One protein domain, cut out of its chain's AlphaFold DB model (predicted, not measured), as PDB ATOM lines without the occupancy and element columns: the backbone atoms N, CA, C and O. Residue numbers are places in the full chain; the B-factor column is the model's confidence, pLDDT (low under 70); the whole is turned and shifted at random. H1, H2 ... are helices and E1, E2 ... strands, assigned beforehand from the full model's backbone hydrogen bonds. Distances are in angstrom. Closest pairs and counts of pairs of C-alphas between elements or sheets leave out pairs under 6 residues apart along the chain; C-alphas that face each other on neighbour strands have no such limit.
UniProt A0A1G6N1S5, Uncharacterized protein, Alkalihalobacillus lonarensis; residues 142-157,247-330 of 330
ATOM      1  N   LEU A 142      30.557 -29.802  -5.074       72.62
ATOM      2  CA  LEU A 142      31.536 -28.953  -4.405       72.62
ATOM      3  C   LEU A 142      31.096 -27.493  -4.445       72.62
ATOM      4  O   LEU A 142      31.097 -26.838  -3.416       72.62
ATOM      5  N   PHE A 143      30.692 -26.998  -5.612       78.38
ATOM      6  CA  PHE A 143      30.282 -25.601  -5.781       78.38
ATOM      7  C   PHE A 143      28.800 -25.355  -5.473       78.38
ATOM      8  O   PHE A 143      28.400 -24.205  -5.305       78.38
ATOM      9  N   GLU A 144      28.000 -26.422  -5.398       77.62
ATOM     10  CA  GLU A 144      26.572 -26.376  -5.056       77.62
ATOM     11  C   GLU A 144      26.320 -26.408  -3.536       77.62
ATOM     12  O   GLU A 144      25.227 -26.057  -3.096       77.62
ATOM     13  N   MET A 145      27.301 -26.830  -2.729       82.44
ATOM     14  CA  MET A 145      27.178 -26.919  -1.270       82.44
ATOM     15  C   MET A 145      27.948 -25.801  -0.557       82.44
ATOM     16  O   MET A 145      29.001 -25.397  -1.046       82.44
ATOM     17  N   PRO A 146      27.499 -25.360   0.634       88.81
ATOM     18  CA  PRO A 146      28.208 -24.357   1.417       88.81
ATOM     19  C   PRO A 146      29.659 -24.738   1.735       88.81
ATOM     20  O   PRO A 146      29.987 -25.911   1.953       88.81
ATOM     21  N   TRP A 147      30.525 -23.729   1.810       92.75
ATOM     22  CA  TRP A 147      31.935 -23.865   2.173       92.75
ATOM     23  C   TRP A 147      32.202 -23.266   3.542       92.75
ATOM     24  O   TRP A 147      32.039 -22.066   3.736       92.75
ATOM     25  N   LEU A 148      32.693 -24.085   4.465       92.75
ATOM     26  CA  LEU A 148      33.266 -23.630   5.721       92.75
ATOM     27  C   LEU A 148      34.773 -23.432   5.534       92.75
ATOM     28  O   LEU A 148      35.550 -24.386   5.511       92.75
ATOM     29  N   ILE A 149      35.190 -22.184   5.371       95.62
ATOM     30  CA  ILE A 149      36.581 -21.792   5.167       95.62
ATOM     31  C   ILE A 149      37.261 -21.659   6.529       95.62
ATOM     32  O   ILE A 149      36.808 -20.911   7.401       95.62
ATOM     33  N   THR A 150      38.365 -22.382   6.713       94.75
ATOM     34  CA  THR A 150      39.123 -22.327   7.966       94.75
ATOM     35  C   THR A 150      39.868 -20.994   8.126       94.75
ATOM     36  O   THR A 150      40.248 -20.361   7.133       94.75
ATOM     37  N   PRO A 151      40.194 -20.597   9.370       94.94
ATOM     38  CA  PRO A 151      41.082 -19.469   9.648       94.94
ATOM     39  C   PRO A 151      42.419 -19.494   8.896       94.94
ATOM     40  O   PRO A 151      42.904 -18.452   8.444       94.94
ATOM     41  N   VAL A 152      43.024 -20.675   8.732       91.00
ATOM     42  CA  VAL A 152      44.290 -20.847   7.999       91.00
ATOM     43  C   VAL A 152      44.098 -20.548   6.514       91.00
ATOM     44  O   VAL A 152      44.848 -19.741   5.963       91.00
ATOM     45  N   CYS A 153      43.072 -21.135   5.889       94.69
ATOM     46  CA  CYS A 153      42.747 -20.900   4.485       94.69
ATOM     47  C   CYS A 153      42.451 -19.413   4.227       94.69
ATOM     48  O   CYS A 153      43.068 -18.794   3.356       94.69
ATOM     49  N   LEU A 154      41.593 -18.797   5.049       95.56
ATOM     50  CA  LEU A 154      41.209 -17.393   4.887       95.56
ATOM     51  C   LEU A 154      42.404 -16.438   5.026       95.56
ATOM     52  O   LEU A 154      42.529 -15.474   4.266       95.56
ATOM     53  N   SER A 155      43.334 -16.755   5.934       93.88
ATOM     54  CA  SER A 155      44.571 -15.987   6.102       93.88
ATOM     55  C   SER A 155      45.413 -15.931   4.828       93.88
ATOM     56  O   SER A 155      46.021 -14.903   4.534       93.88
ATOM     57  N   LYS A 156      45.445 -17.030   4.065       91.31
ATOM     58  CA  LYS A 156      46.217 -17.144   2.822       91.31
ATOM     59  C   LYS A 156      45.484 -16.575   1.606       91.31
ATOM     60  O   LYS A 156      46.141 -16.200   0.636       91.31
ATOM     61  N   LEU A 157      44.151 -16.509   1.650       93.38
ATOM     62  CA  LEU A 157      43.329 -15.999   0.552       93.38
ATOM     63  C   LEU A 157      43.233 -14.472   0.531       93.38
ATOM     64  O   LEU A 157      43.465 -13.882  -0.520       93.38
ATOM     65  N   GLY A 247      26.424 -16.200  11.874       90.88
ATOM     66  CA  GLY A 247      25.467 -17.242  11.511       90.88
ATOM     67  C   GLY A 247      25.736 -18.556  12.233       90.88
ATOM     68  O   GLY A 247      26.779 -18.740  12.865       90.88
ATOM     69  N   ASP A 248      24.783 -19.473  12.119       87.12
ATOM     70  CA  ASP A 248      24.898 -20.820  12.668       87.12
ATOM     71  C   ASP A 248      25.545 -21.776  11.661       87.12
ATOM     72  O   ASP A 248      25.416 -21.631  10.442       87.12
ATOM     73  N   LEU A 249      26.229 -22.796  12.180       84.19
ATOM     74  CA  LEU A 249      26.784 -23.859  11.351       84.19
ATOM     75  C   LEU A 249      25.634 -24.656  10.695       84.19
ATOM     76  O   LEU A 249      24.701 -25.059  11.396       84.19
ATOM     77  N   PRO A 250      25.683 -24.940   9.381       77.25
ATOM     78  CA  PRO A 250      24.622 -25.682   8.711       77.25
ATOM     79  C   PRO A 250      24.471 -27.093   9.290       77.25
ATOM     80  O   PRO A 250      25.443 -27.836   9.441       77.25
ATOM     81  N   TYR A 251      23.223 -27.485   9.568       66.25
ATOM     82  CA  TYR A 251      22.894 -28.766  10.205       66.25
ATOM     83  C   TYR A 251      23.315 -29.996   9.387       66.25
ATOM     84  O   TYR A 251      23.553 -31.055   9.969       66.25
ATOM     85  N   GLN A 252      23.392 -29.889   8.055       70.50
ATOM     86  CA  GLN A 252      23.837 -30.965   7.166       70.50
ATOM     87  C   GLN A 252      24.505 -30.408   5.908       70.50
ATOM     88  O   GLN A 252      24.038 -29.426   5.342       70.50
ATOM     89  N   GLY A 253      25.546 -31.105   5.444       73.06
ATOM     90  CA  GLY A 253      26.084 -30.959   4.093       73.06
ATOM     91  C   GLY A 253      26.857 -29.663   3.839       73.06
ATOM     92  O   GLY A 253      26.301 -28.689   3.354       73.06
ATOM     93  N   TYR A 254      28.163 -29.689   4.089       81.56
ATOM     94  CA  TYR A 254      29.090 -28.629   3.695       81.56
ATOM     95  C   TYR A 254      30.485 -29.213   3.450       81.56
ATOM     96  O   TYR A 254      30.814 -30.303   3.939       81.56
ATOM     97  N   PHE A 255      31.306 -28.476   2.709       84.88
ATOM     98  CA  PHE A 255      32.727 -28.768   2.549       84.88
ATOM     99  C   PHE A 255      33.557 -27.870   3.450       84.88
ATOM    100  O   PHE A 255      33.244 -26.697   3.629       84.88
ATOM    101  N   ILE A 256      34.628 -28.422   4.010       87.88
ATOM    102  CA  ILE A 256      35.607 -27.648   4.766       87.88
ATOM    103  C   ILE A 256      36.745 -27.304   3.815       87.88
ATOM    104  O   ILE A 256      37.372 -28.209   3.269       87.88
ATOM    105  N   VAL A 257      37.023 -26.015   3.633       91.75
ATOM    106  CA  VAL A 257      38.192 -25.545   2.879       91.75
ATOM    107  C   VAL A 257      39.329 -25.351   3.870       91.75
ATOM    108  O   VAL A 257      39.376 -24.357   4.597       91.75
ATOM    109  N   ILE A 258      40.199 -26.352   3.957       88.00
ATOM    110  CA  ILE A 258      41.226 -26.466   4.993       88.00
ATOM    111  C   ILE A 258      42.367 -25.497   4.733       88.00
ATOM    112  O   ILE A 258      42.820 -24.828   5.662       88.00
ATOM    113  N   ASP A 259      42.825 -25.425   3.486       85.38
ATOM    114  CA  ASP A 259      44.006 -24.652   3.130       85.38
ATOM    115  C   ASP A 259      43.913 -24.051   1.722       85.38
ATOM    116  O   ASP A 259      43.077 -24.442   0.906       85.38
ATOM    117  N   ALA A 260      44.767 -23.065   1.455       85.81
ATOM    118  CA  ALA A 260      44.928 -22.440   0.152       85.81
ATOM    119  C   ALA A 260      46.407 -22.180  -0.152       85.81
ATOM    120  O   ALA A 260      47.140 -21.624   0.664       85.81
ATOM    121  N   HIS A 261      46.846 -22.499  -1.365       81.31
ATOM    122  CA  HIS A 261      48.177 -22.161  -1.855       81.31
ATOM    123  C   HIS A 261      48.075 -21.298  -3.113       81.31
ATOM    124  O   HIS A 261      47.618 -21.751  -4.164       81.31
ATOM    125  N   LYS A 262      48.539 -20.047  -3.028       77.75
ATOM    126  CA  LYS A 262      48.576 -19.124  -4.169       77.75
ATOM    127  C   LYS A 262      49.641 -19.575  -5.165       77.75
ATOM    128  O   LYS A 262      50.825 -19.609  -4.845       77.75
ATOM    129  N   VAL A 263      49.217 -19.906  -6.380       71.94
ATOM    130  CA  VAL A 263      50.116 -20.285  -7.483       71.94
ATOM    131  C   VAL A 263      50.465 -19.059  -8.325       71.94
ATOM    132  O   VAL A 263      51.612 -18.875  -8.718       71.94
ATOM    133  N   SER A 264      49.480 -18.201  -8.598       74.12
ATOM    134  CA  SER A 264      49.676 -16.918  -9.281       74.12
ATOM    135  C   SER A 264      48.525 -15.955  -8.960       74.12
ATOM    136  O   SER A 264      47.688 -16.244  -8.103       74.12
ATOM    137  N   THR A 265      48.480 -14.785  -9.603       79.69
ATOM    138  CA  THR A 265      47.380 -13.822  -9.433       79.69
ATOM    139  C   THR A 265      46.036 -14.494  -9.698       79.69
ATOM    140  O   THR A 265      45.799 -14.974 -10.803       79.69
ATOM    141  N   ASN A 266      45.155 -14.495  -8.694       80.31
ATOM    142  CA  ASN A 266      43.821 -15.096  -8.760       80.31
ATOM    143  C   ASN A 266      43.811 -16.594  -9.116       80.31
ATOM    144  O   ASN A 266      42.822 -17.076  -9.664       80.31
ATOM    145  N   VAL A 267      44.899 -17.328  -8.850       78.25
ATOM    146  CA  VAL A 267      44.986 -18.782  -9.064       78.25
ATOM    147  C   VAL A 267      45.508 -19.456  -7.804       78.25
ATOM    148  O   VAL A 267      46.610 -19.147  -7.337       78.25
ATOM    149  N   PHE A 268      44.732 -20.405  -7.292       79.44
ATOM    150  CA  PHE A 268      44.963 -21.061  -6.011       79.44
ATOM    151  C   PHE A 268      44.758 -22.567  -6.129       79.44
ATOM    152  O   PHE A 268      43.875 -23.021  -6.852       79.44
ATOM    153  N   VAL A 269      45.550 -23.336  -5.388       78.25
ATOM    154  CA  VAL A 269      45.192 -24.707  -5.015       78.25
ATOM    155  C   VAL A 269      44.427 -24.619  -3.703       78.25
ATOM    156  O   VAL A 269      44.954 -24.059  -2.744       78.25
ATOM    157  N   LEU A 270      43.193 -25.110  -3.676       82.81
ATOM    158  CA  LEU A 270      42.364 -25.186  -2.477       82.81
ATOM    159  C   LEU A 270      42.273 -26.636  -2.014       82.81
ATOM    160  O   LEU A 270      41.940 -27.508  -2.816       82.81
ATOM    161  N   SER A 271      42.533 -26.864  -0.732       81.81
ATOM    162  CA  SER A 271      42.443 -28.184  -0.108       81.81
ATOM    163  C   SER A 271      41.106 -28.318   0.610       81.81
ATOM    164  O   SER A 271      40.793 -27.531   1.507       81.81
ATOM    165  N   PHE A 272      40.318 -29.316   0.231       82.12
ATOM    166  CA  PHE A 272      38.990 -29.584   0.771       82.12
ATOM    167  C   PHE A 272      38.968 -30.862   1.594       82.12
ATOM    168  O   PHE A 272      39.631 -31.836   1.254       82.12
ATOM    169  N   CYS A 273      38.113 -30.899   2.610       78.06
ATOM    170  CA  CYS A 273      37.692 -32.126   3.272       78.06
ATOM    171  C   CYS A 273      36.166 -32.163   3.380       78.06
ATOM    172  O   CYS A 273      35.503 -31.146   3.602       78.06
ATOM    173  N   SER A 274      35.591 -33.349   3.188       65.75
ATOM    174  CA  SER A 274      34.161 -33.572   3.377       65.75
ATOM    175  C   SER A 274      33.874 -33.841   4.852       65.75
ATOM    176  O   SER A 274      34.478 -34.730   5.441       65.75
ATOM    177  N   ASN A 275      32.875 -33.169   5.429       57.00
ATOM    178  CA  ASN A 275      32.381 -33.492   6.774       57.00
ATOM    179  C   ASN A 275      31.528 -34.789   6.816       57.00
ATOM    180  O   ASN A 275      30.796 -35.052   7.772       57.00
ATOM    181  N   SER A 276      31.547 -35.615   5.762       56.16
ATOM    182  CA  SER A 276      30.848 -36.901   5.785       56.16
ATOM    183  C   SER A 276      31.633 -37.916   6.624       56.16
ATOM    184  O   SER A 276      32.836 -38.096   6.445       56.16
ATOM    185  N   ARG A 277      30.934 -38.624   7.524       42.03
ATOM    186  CA  ARG A 277      31.491 -39.580   8.510       42.03
ATOM    187  C   ARG A 277      32.406 -40.685   7.942       42.03
ATOM    188  O   ARG A 277      33.004 -41.408   8.729       42.03
ATOM    189  N   ASN A 278      32.513 -40.825   6.619       37.97
ATOM    190  CA  ASN A 278      33.218 -41.916   5.944       37.97
ATOM    191  C   ASN A 278      34.312 -41.467   4.954       37.97
ATOM    192  O   ASN A 278      34.829 -42.311   4.224       37.97
ATOM    193  N   ALA A 279      34.699 -40.187   4.905       45.25
ATOM    194  CA  ALA A 279      35.731 -39.741   3.966       45.25
ATOM    195  C   ALA A 279      36.649 -38.656   4.554       45.25
ATOM    196  O   ALA A 279      36.526 -37.487   4.211       45.25
ATOM    197  N   ASN A 280      37.653 -39.064   5.342       48.41
ATOM    198  CA  ASN A 280      38.840 -38.246   5.667       48.41
ATOM    199  C   ASN A 280      39.759 -38.071   4.439       48.41
ATOM    200  O   ASN A 280      40.973 -38.245   4.528       48.41
ATOM    201  N   ARG A 281      39.186 -37.850   3.256       58.59
ATOM    202  CA  ARG A 281      39.958 -37.671   2.031       58.59
ATOM    203  C   ARG A 281      40.075 -36.186   1.770       58.59
ATOM    204  O   ARG A 281      39.078 -35.528   1.480       58.59
ATOM    205  N   GLU A 282      41.298 -35.698   1.904       67.94
ATOM    206  CA  GLU A 282      41.675 -34.374   1.437       67.94
ATOM    207  C   GLU A 282      41.727 -34.381  -0.090       67.94
ATOM    208  O   GLU A 282      42.218 -35.332  -0.706       67.94
ATOM    209  N   ILE A 283      41.164 -33.342  -0.697       71.56
ATOM    210  CA  ILE A 283      41.128 -33.168  -2.146       71.56
ATOM    211  C   ILE A 283      41.670 -31.786  -2.460       71.56
ATOM    212  O   ILE A 283      41.127 -30.789  -1.993       71.56
ATOM    213  N   ASP A 284      42.704 -31.740  -3.291       70.75
ATOM    214  CA  ASP A 284      43.288 -30.497  -3.773       70.75
ATOM    215  C   ASP A 284      42.719 -30.141  -5.142       70.75
ATOM    216  O   ASP A 284      42.734 -30.957  -6.067       70.75
ATOM    217  N   ILE A 285      42.233 -28.911  -5.286       70.31
ATOM    218  CA  ILE A 285      41.608 -28.433  -6.519       70.31
ATOM    219  C   ILE A 285      42.251 -27.121  -6.941       70.31
ATOM    220  O   ILE A 285      42.327 -26.163  -6.173       70.31
ATOM    221  N   LEU A 286      42.694 -27.072  -8.196       73.19
ATOM    222  CA  LEU A 286      43.214 -25.859  -8.807       73.19
ATOM    223  C   LEU A 286      42.054 -25.001  -9.324       73.19
ATOM    224  O   LEU A 286      41.330 -25.388 -10.243       73.19
ATOM    225  N   VAL A 287      41.901 -23.814  -8.747       75.56
ATOM    226  CA  VAL A 287      40.844 -22.862  -9.090       75.56
ATOM    227  C   VAL A 287      41.420 -21.506  -9.467       75.56
ATOM    228  O   VAL A 287      42.463 -21.078  -8.967       75.56
ATOM    229  N   SER A 288      40.696 -20.789 -10.320       80.38
ATOM    230  CA  SER A 288      40.907 -19.368 -10.551       80.38
ATOM    231  C   SER A 288      39.696 -18.553 -10.126       80.38
ATOM    232  O   SER A 288      38.589 -18.795 -10.609       80.38
ATOM    233  N   PHE A 289      39.919 -17.587  -9.233       88.69
ATOM    234  CA  PHE A 289      38.926 -16.615  -8.779       88.69
ATOM    235  C   PHE A 289      39.589 -15.421  -8.090       88.69
ATOM    236  O   PHE A 289      40.754 -15.489  -7.698       88.69
ATOM    237  N   ASN A 290      38.839 -14.327  -7.952       91.00
ATOM    238  CA  ASN A 290      39.238 -13.197  -7.119       91.00
ATOM    239  C   ASN A 290      38.799 -13.461  -5.662       91.00
ATOM    240  O   ASN A 290      37.590 -13.529  -5.433       91.00
ATOM    241  N   PRO A 291      39.722 -13.568  -4.686       91.50
ATOM    242  CA  PRO A 291      39.384 -13.782  -3.277       91.50
ATOM    243  C   PRO A 291      38.451 -12.730  -2.669       91.50
ATOM    244  O   PRO A 291      37.679 -13.060  -1.773       91.50
ATOM    245  N   ASP A 292      38.432 -11.498  -3.189       88.88
ATOM    246  CA  ASP A 292      37.492 -10.462  -2.730       88.88
ATOM    247  C   ASP A 292      36.023 -10.848  -2.968       88.88
ATOM    248  O   ASP A 292      35.122 -10.306  -2.327       88.88
ATOM    249  N   MET A 293      35.761 -11.785  -3.888       90.94
ATOM    250  CA  MET A 293      34.413 -12.292  -4.152       90.94
ATOM    251  C   MET A 293      33.834 -13.067  -2.969       90.94
ATOM    252  O   MET A 293      32.612 -13.131  -2.864       90.94
ATOM    253  N   LEU A 294      34.673 -13.584  -2.059       93.25
ATOM    254  CA  LEU A 294      34.223 -14.255  -0.832       93.25
ATOM    255  C   LEU A 294      33.276 -13.374  -0.014       93.25
ATOM    256  O   LEU A 294      32.362 -13.883   0.618       93.25
ATOM    257  N   PHE A 295      33.462 -12.055  -0.079       92.75
ATOM    258  CA  PHE A 295      32.663 -11.094   0.673       92.75
ATOM    259  C   PHE A 295      31.646 -10.325  -0.185       92.75
ATOM    260  O   PHE A 295      31.121  -9.294   0.233       92.75
ATOM    261  N   ARG A 296      31.399 -10.786  -1.418       88.81
ATOM    262  CA  ARG A 296      30.380 -10.232  -2.330       88.81
ATOM    263  C   ARG A 296      29.222 -11.195  -2.595       88.81
ATOM    264  O   ARG A 296      28.327 -10.851  -3.362       88.81
ATOM    265  N   THR A 297      29.269 -12.380  -2.000       87.06
ATOM    266  CA  THR A 297      28.206 -13.392  -1.996       87.06
ATOM    267  C   THR A 297      27.566 -13.450  -0.604       87.06
ATOM    268  O   THR A 297      27.943 -12.679   0.278       87.06
ATOM    269  N   ASP A 298      26.598 -14.336  -0.405       91.25
ATOM    270  CA  ASP A 298      26.031 -14.614   0.910       91.25
ATOM    271  C   ASP A 298      27.054 -15.374   1.774       91.25
ATOM    272  O   ASP A 298      27.468 -16.499   1.450       91.25
ATOM    273  N   TYR A 299      27.500 -14.734   2.855       95.25
ATOM    274  CA  TYR A 299      28.459 -15.288   3.806       95.25
ATOM    275  C   TYR A 299      28.047 -14.990   5.242       95.25
ATOM    276  O   TYR A 299      27.398 -13.983   5.517       95.25
ATOM    277  N   TYR A 300      28.502 -15.834   6.162       95.12
ATOM    278  CA  TYR A 300      28.330 -15.655   7.601       95.12
ATOM    279  C   TYR A 300      29.606 -16.037   8.336       95.12
ATOM    280  O   TYR A 300      30.358 -16.907   7.893       95.12
ATOM    281  N   TRP A 301      29.835 -15.436   9.495       96.19
ATOM    282  CA  TRP A 301      30.904 -15.855  10.394       96.19
ATOM    283  C   TRP A 301      30.378 -16.836  11.436       96.19
ATOM    284  O   TRP A 301      29.365 -16.578  12.087       96.19
ATOM    285  N   ILE A 302      31.087 -17.951  11.611       93.50
ATOM    286  CA  ILE A 302      30.794 -18.952  12.640       93.50
ATOM    287  C   ILE A 302      31.672 -18.650  13.851       93.50
ATOM    288  O   ILE A 302      32.890 -18.600  13.719       93.50
ATOM    289  N   ASP A 303      31.065 -18.460  15.025       88.25
ATOM    290  CA  ASP A 303      31.746 -17.938  16.226       88.25
ATOM    291  C   ASP A 303      32.818 -18.884  16.810       88.25
ATOM    292  O   ASP A 303      33.577 -18.490  17.693       88.25
ATOM    293  N   GLU A 304      32.913 -20.123  16.313       89.38
ATOM    294  CA  GLU A 304      34.046 -21.015  16.573       89.38
ATOM    295  C   GLU A 304      35.335 -20.410  16.005       89.38
ATOM    296  O   GLU A 304      35.328 -19.813  14.933       89.38
ATOM    297  N   ARG A 305      36.462 -20.533  16.716       90.81
ATOM    298  CA  ARG A 305      37.694 -19.808  16.364       90.81
ATOM    299  C   ARG A 305      38.900 -20.705  16.382       90.81
ATOM    300  O   ARG A 305      39.022 -21.598  17.217       90.81
ATOM    301  N   ALA A 306      39.832 -20.392  15.498       88.88
ATOM    302  CA  ALA A 306      41.138 -21.013  15.477       88.88
ATOM    303  C   ALA A 306      42.202 -19.995  15.064       88.88
ATOM    304  O   ALA A 306      41.915 -18.888  14.601       88.88
ATOM    305  N   LYS A 307      43.464 -20.387  15.230       90.00
ATOM    306  CA  LYS A 307      44.584 -19.592  14.739       90.00
ATOM    307  C   LYS A 307      44.666 -19.705  13.220       90.00
ATOM    308  O   LYS A 307      44.650 -20.803  12.668       90.00
ATOM    309  N   GLY A 308      44.752 -18.552  12.565       91.88
ATOM    310  CA  GLY A 308      45.101 -18.464  11.158       91.88
ATOM    311  C   GLY A 308      46.611 -18.552  10.949       91.88
ATOM    312  O   GLY A 308      47.372 -18.924  11.847       91.88
ATOM    313  N   VAL A 309      47.071 -18.147   9.765       88.38
ATOM    314  CA  VAL A 309      48.498 -17.845   9.594       88.38
ATOM    315  C   VAL A 309      48.810 -16.630  10.464       88.38
ATOM    316  O   VAL A 309      48.055 -15.658  10.462       88.38
ATOM    317  N   PHE A 310      49.901 -16.684  11.231       87.25
ATOM    318  CA  PHE A 310      50.314 -15.579  12.096       87.25
ATOM    319  C   PHE A 310      50.258 -14.236  11.334       87.25
ATOM    320  O   PHE A 310      50.789 -14.161  10.221       87.25
ATOM    321  N   PRO A 311      49.637 -13.179  11.897       92.62
ATOM    322  CA  PRO A 311      49.292 -12.992  13.315       92.62
ATOM    323  C   PRO A 311      47.814 -13.226  13.686       92.62
ATOM    324  O   PRO A 311      47.351 -12.679  14.684       92.62
ATOM    325  N   TRP A 312      47.059 -13.973  12.882       94.38
ATOM    326  CA  TRP A 312      45.600 -13.944  12.952       94.38
ATOM    327  C   TRP A 312      44.952 -14.896  13.972       94.38
ATOM    328  O   TRP A 312      45.298 -16.076  14.084       94.38
ATOM    329  N   ASP A 313      43.924 -14.382  14.644       93.44
ATOM    330  CA  ASP A 313      42.936 -15.092  15.456       93.44
ATOM    331  C   ASP A 313      41.534 -14.705  14.967       93.44
ATOM    332  O   ASP A 313      41.101 -13.557  15.122       93.44
ATOM    333  N   LEU A 314      40.842 -15.633  14.309       94.69
ATOM    334  CA  LEU A 314      39.594 -15.322  13.620       94.69
ATOM    335  C   LEU A 314      38.576 -16.470  13.683       94.69
ATOM    336  O   LEU A 314      38.958 -17.632  13.860       94.69
ATOM    337  N   PRO A 315      37.280 -16.136  13.556       95.62
ATOM    338  CA  PRO A 315      36.232 -17.123  13.341       95.62
ATOM    339  C   PRO A 315      36.344 -17.824  11.980       95.62
ATOM    340  O   PRO A 315      37.070 -17.375  11.091       95.62
ATOM    341  N   TYR A 316      35.607 -18.919  11.801       95.31
ATOM    342  CA  TYR A 316      35.457 -19.555  10.487       95.31
ATOM    343  C   TYR A 316      34.512 -18.723   9.610       95.31
ATOM    344  O   TYR A 316      33.568 -18.109  10.109       95.31
ATOM    345  N   LEU A 317      34.745 -18.734   8.296       96.81
ATOM    346  CA  LEU A 317      33.885 -18.063   7.321       96.81
ATOM    347  C   LEU A 317      33.050 -19.105   6.578       96.81
ATOM    348  O   LEU A 317      33.601 -19.996   5.936       96.81
ATOM    349  N   LEU A 318      31.731 -18.988   6.643       95.81
ATOM    350  CA  LEU A 318      30.802 -19.790   5.861       95.81
ATOM    351  C   LEU A 318      30.420 -19.030   4.590       95.81
ATOM    352  O   LEU A 318      29.862 -17.942   4.677       95.81
ATOM    353  N   ILE A 319      30.666 -19.621   3.425       95.38
ATOM    354  CA  ILE A 319      30.110 -19.178   2.144       95.38
ATOM    355  C   ILE A 319      28.917 -20.067   1.818       95.38
ATOM    356  O   ILE A 319      29.084 -21.279   1.677       95.38
ATOM    357  N   VAL A 320      27.727 -19.488   1.684       91.44
ATOM    358  CA  VAL A 320      26.498 -20.263   1.441       91.44
ATOM    359  C   VAL A 320      26.448 -20.791   0.013       91.44
ATOM    360  O   VAL A 320      26.114 -21.956  -0.199       91.44
ATOM    361  N   SER A 321      26.837 -19.951  -0.949       89.31
ATOM    362  CA  SER A 321      26.686 -20.217  -2.383       89.31
ATOM    363  C   SER A 321      28.014 -20.071  -3.138       89.31
ATOM    364  O   SER A 321      28.207 -19.102  -3.875       89.31
ATOM    365  N   PRO A 322      28.956 -21.029  -3.021       90.19
ATOM    366  CA  PRO A 322      30.266 -20.926  -3.673       90.19
ATOM    367  C   PRO A 322      30.206 -20.790  -5.199       90.19
ATOM    368  O   PRO A 322      31.108 -20.203  -5.799       90.19
ATOM    369  N   ALA A 323      29.142 -21.279  -5.844       85.00
ATOM    370  CA  ALA A 323      28.897 -21.088  -7.273       85.00
ATOM    371  C   ALA A 323      28.898 -19.606  -7.711       85.00
ATOM    372  O   ALA A 323      29.270 -19.300  -8.846       85.00
ATOM    373  N   GLU A 324      28.539 -18.672  -6.824       87.06
ATOM    374  CA  GLU A 324      28.496 -17.231  -7.114       87.06
ATOM    375  C   GLU A 324      29.872 -16.557  -7.096       87.06
ATOM    376  O   GLU A 324      30.029 -15.441  -7.597       87.06
ATOM    377  N   LEU A 325      30.904 -17.235  -6.587       88.12
ATOM    378  CA  LEU A 325      32.264 -16.691  -6.527       88.12
ATOM    379  C   LEU A 325      32.903 -16.531  -7.919       88.12
ATOM    380  O   LEU A 325      34.007 -15.994  -8.037       88.12
ATOM    381  N   GLY A 326      32.240 -17.007  -8.981       82.38
ATOM    382  CA  GLY A 326      32.744 -16.936 -10.352       82.38
ATOM    383  C   GLY A 326      33.993 -17.792 -10.573       82.38
ATOM    384  O   GLY A 326      34.811 -17.482 -11.443       82.38
ATOM    385  N   MET A 327      34.158 -18.845  -9.767       81.88
ATOM    386  CA  MET A 327      35.301 -19.751  -9.831       81.88
ATOM    387  C   MET A 327      35.356 -20.511 -11.155       81.88
ATOM    388  O   MET A 327      34.347 -20.981 -11.683       81.88
ATOM    389  N   LYS A 328      36.577 -20.675 -11.665       67.81
ATOM    390  CA  LYS A 328      36.883 -21.546 -12.801       67.81
ATOM    391  C   LYS A 328      37.842 -22.639 -12.356       67.81
ATOM    392  O   LYS A 328      38.934 -22.328 -11.887       67.81
ATOM    393  N   LEU A 329      37.438 -23.894 -12.528       62.56
ATOM    394  CA  LEU A 329      38.343 -25.040 -12.443       62.56
ATOM    395  C   LEU A 329      39.380 -24.945 -13.568       62.56
ATOM    396  O   LEU A 329      39.016 -24.618 -14.702       62.56
ATOM    397  N   LEU A 330      40.650 -25.202 -13.248       49.47
ATOM    398  CA  LEU A 330      41.767 -25.158 -14.198       49.47
ATOM    399  C   LEU A 330      42.373 -26.531 -14.465       49.47
ATOM    400  O   LEU A 330      42.381 -27.405 -13.568       49.47
TER     401      LEU A 330
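What this domain is: This is residues 142 to 157 and 247 to 330 of the 330 residues of an uncharacterized protein of Alkalihalobacillus lonarensis (UniProt A0A1G6N1S5). A strongly twisted sheet of six strands curls round one short helix, H1, with the meander E2 E3 E4 as one wing, the hairpin E5 and E6 as the other, and short E1 joining them. Two smaller helices, H2 and H3, lie beside each other, H2 near the last residue of H1. The printed part has 100 residues, in the order E1 H1 E2 E3 E4 H2 E5 E6 H3; the sheet runs E4 E3 E2 E1 E6 E5 and is mixed, and the class is mixed, helices and strands. The whole is compact, with a radius of gyration of the C-alphas of 12.7 A, and rounded, spanning 33 by 32 by 26 A.

Where its parts are: Find C-alpha 147 at (31.935, -23.865, 2.173), where E1 begins, residues 147 to 149. H1 follows, residues 151 to 157, 10.0 A long. Past the cut, E2 runs from 255 to 264, 23.8 A, and bends by 65 degrees at residue 258. E3 is residues 267 to 274, 22.2 A, and E4 residues 282 to 288, 19.2 A. Look for H2 at residues 291 to 295, then E5 from C-alpha 299 at (28.459, -15.288, 3.806) to 307, bending by 81 degrees at 304. E6, residues 312 to 319, bends by 55 degrees at 315, and H3, residues 322 to 325, ends at (32.264, -16.691, -6.527).

How they stand to each other: Start in the sheet at E1: it is antiparallel to E6, with N 147 and O 319 2.8 A apart, and parallel to E2, with N 257 and O 148 2.9 A apart. E2 and E3 form a hairpin, N 258 and O 271 at 2.8 A, as do E3 and E4, N 270 and O 285 at 2.8 A, and E5 and E6, N 300 and O 318 at 2.9 A. The edge strands E4 and E5 are apart. H1 is on the sheet; its closest C-alphas to E2 are those of Cys 153 and Asp 259, 4.2 A. H2 only grazes the sheet, and is close to but not clearly touching H3, closest at the C-alphas of Met 293 and Leu 325, 5.4 A. H3 is only just not on the sheet, with 4 pairs of C-alphas within 10 A. In H1 every O i to N i+4 pair is within hydrogen-bond range; H2 has 0 of 1, but 2 of 2 O i to N i+3 pairs, and H3 is too short for an O i to N i+4 pair.

The domain as a whole: The C-alphas farthest apart are those of Thr 265 and Arg 277, 35.2 A. Residues 158 to 246 are cut out, and C-alphas 157 and 247 stand 21.0 A apart across the cut. Of the links printed whole, none is long. Near the chain's last residue, residues 328 to 329 pair antiparallel with residues 287 to 288 of E4. Confidence is under 70 at residue 251, residues 274 to 282 and residues 328 to 330; mean pLDDT of the printed part is 82.6.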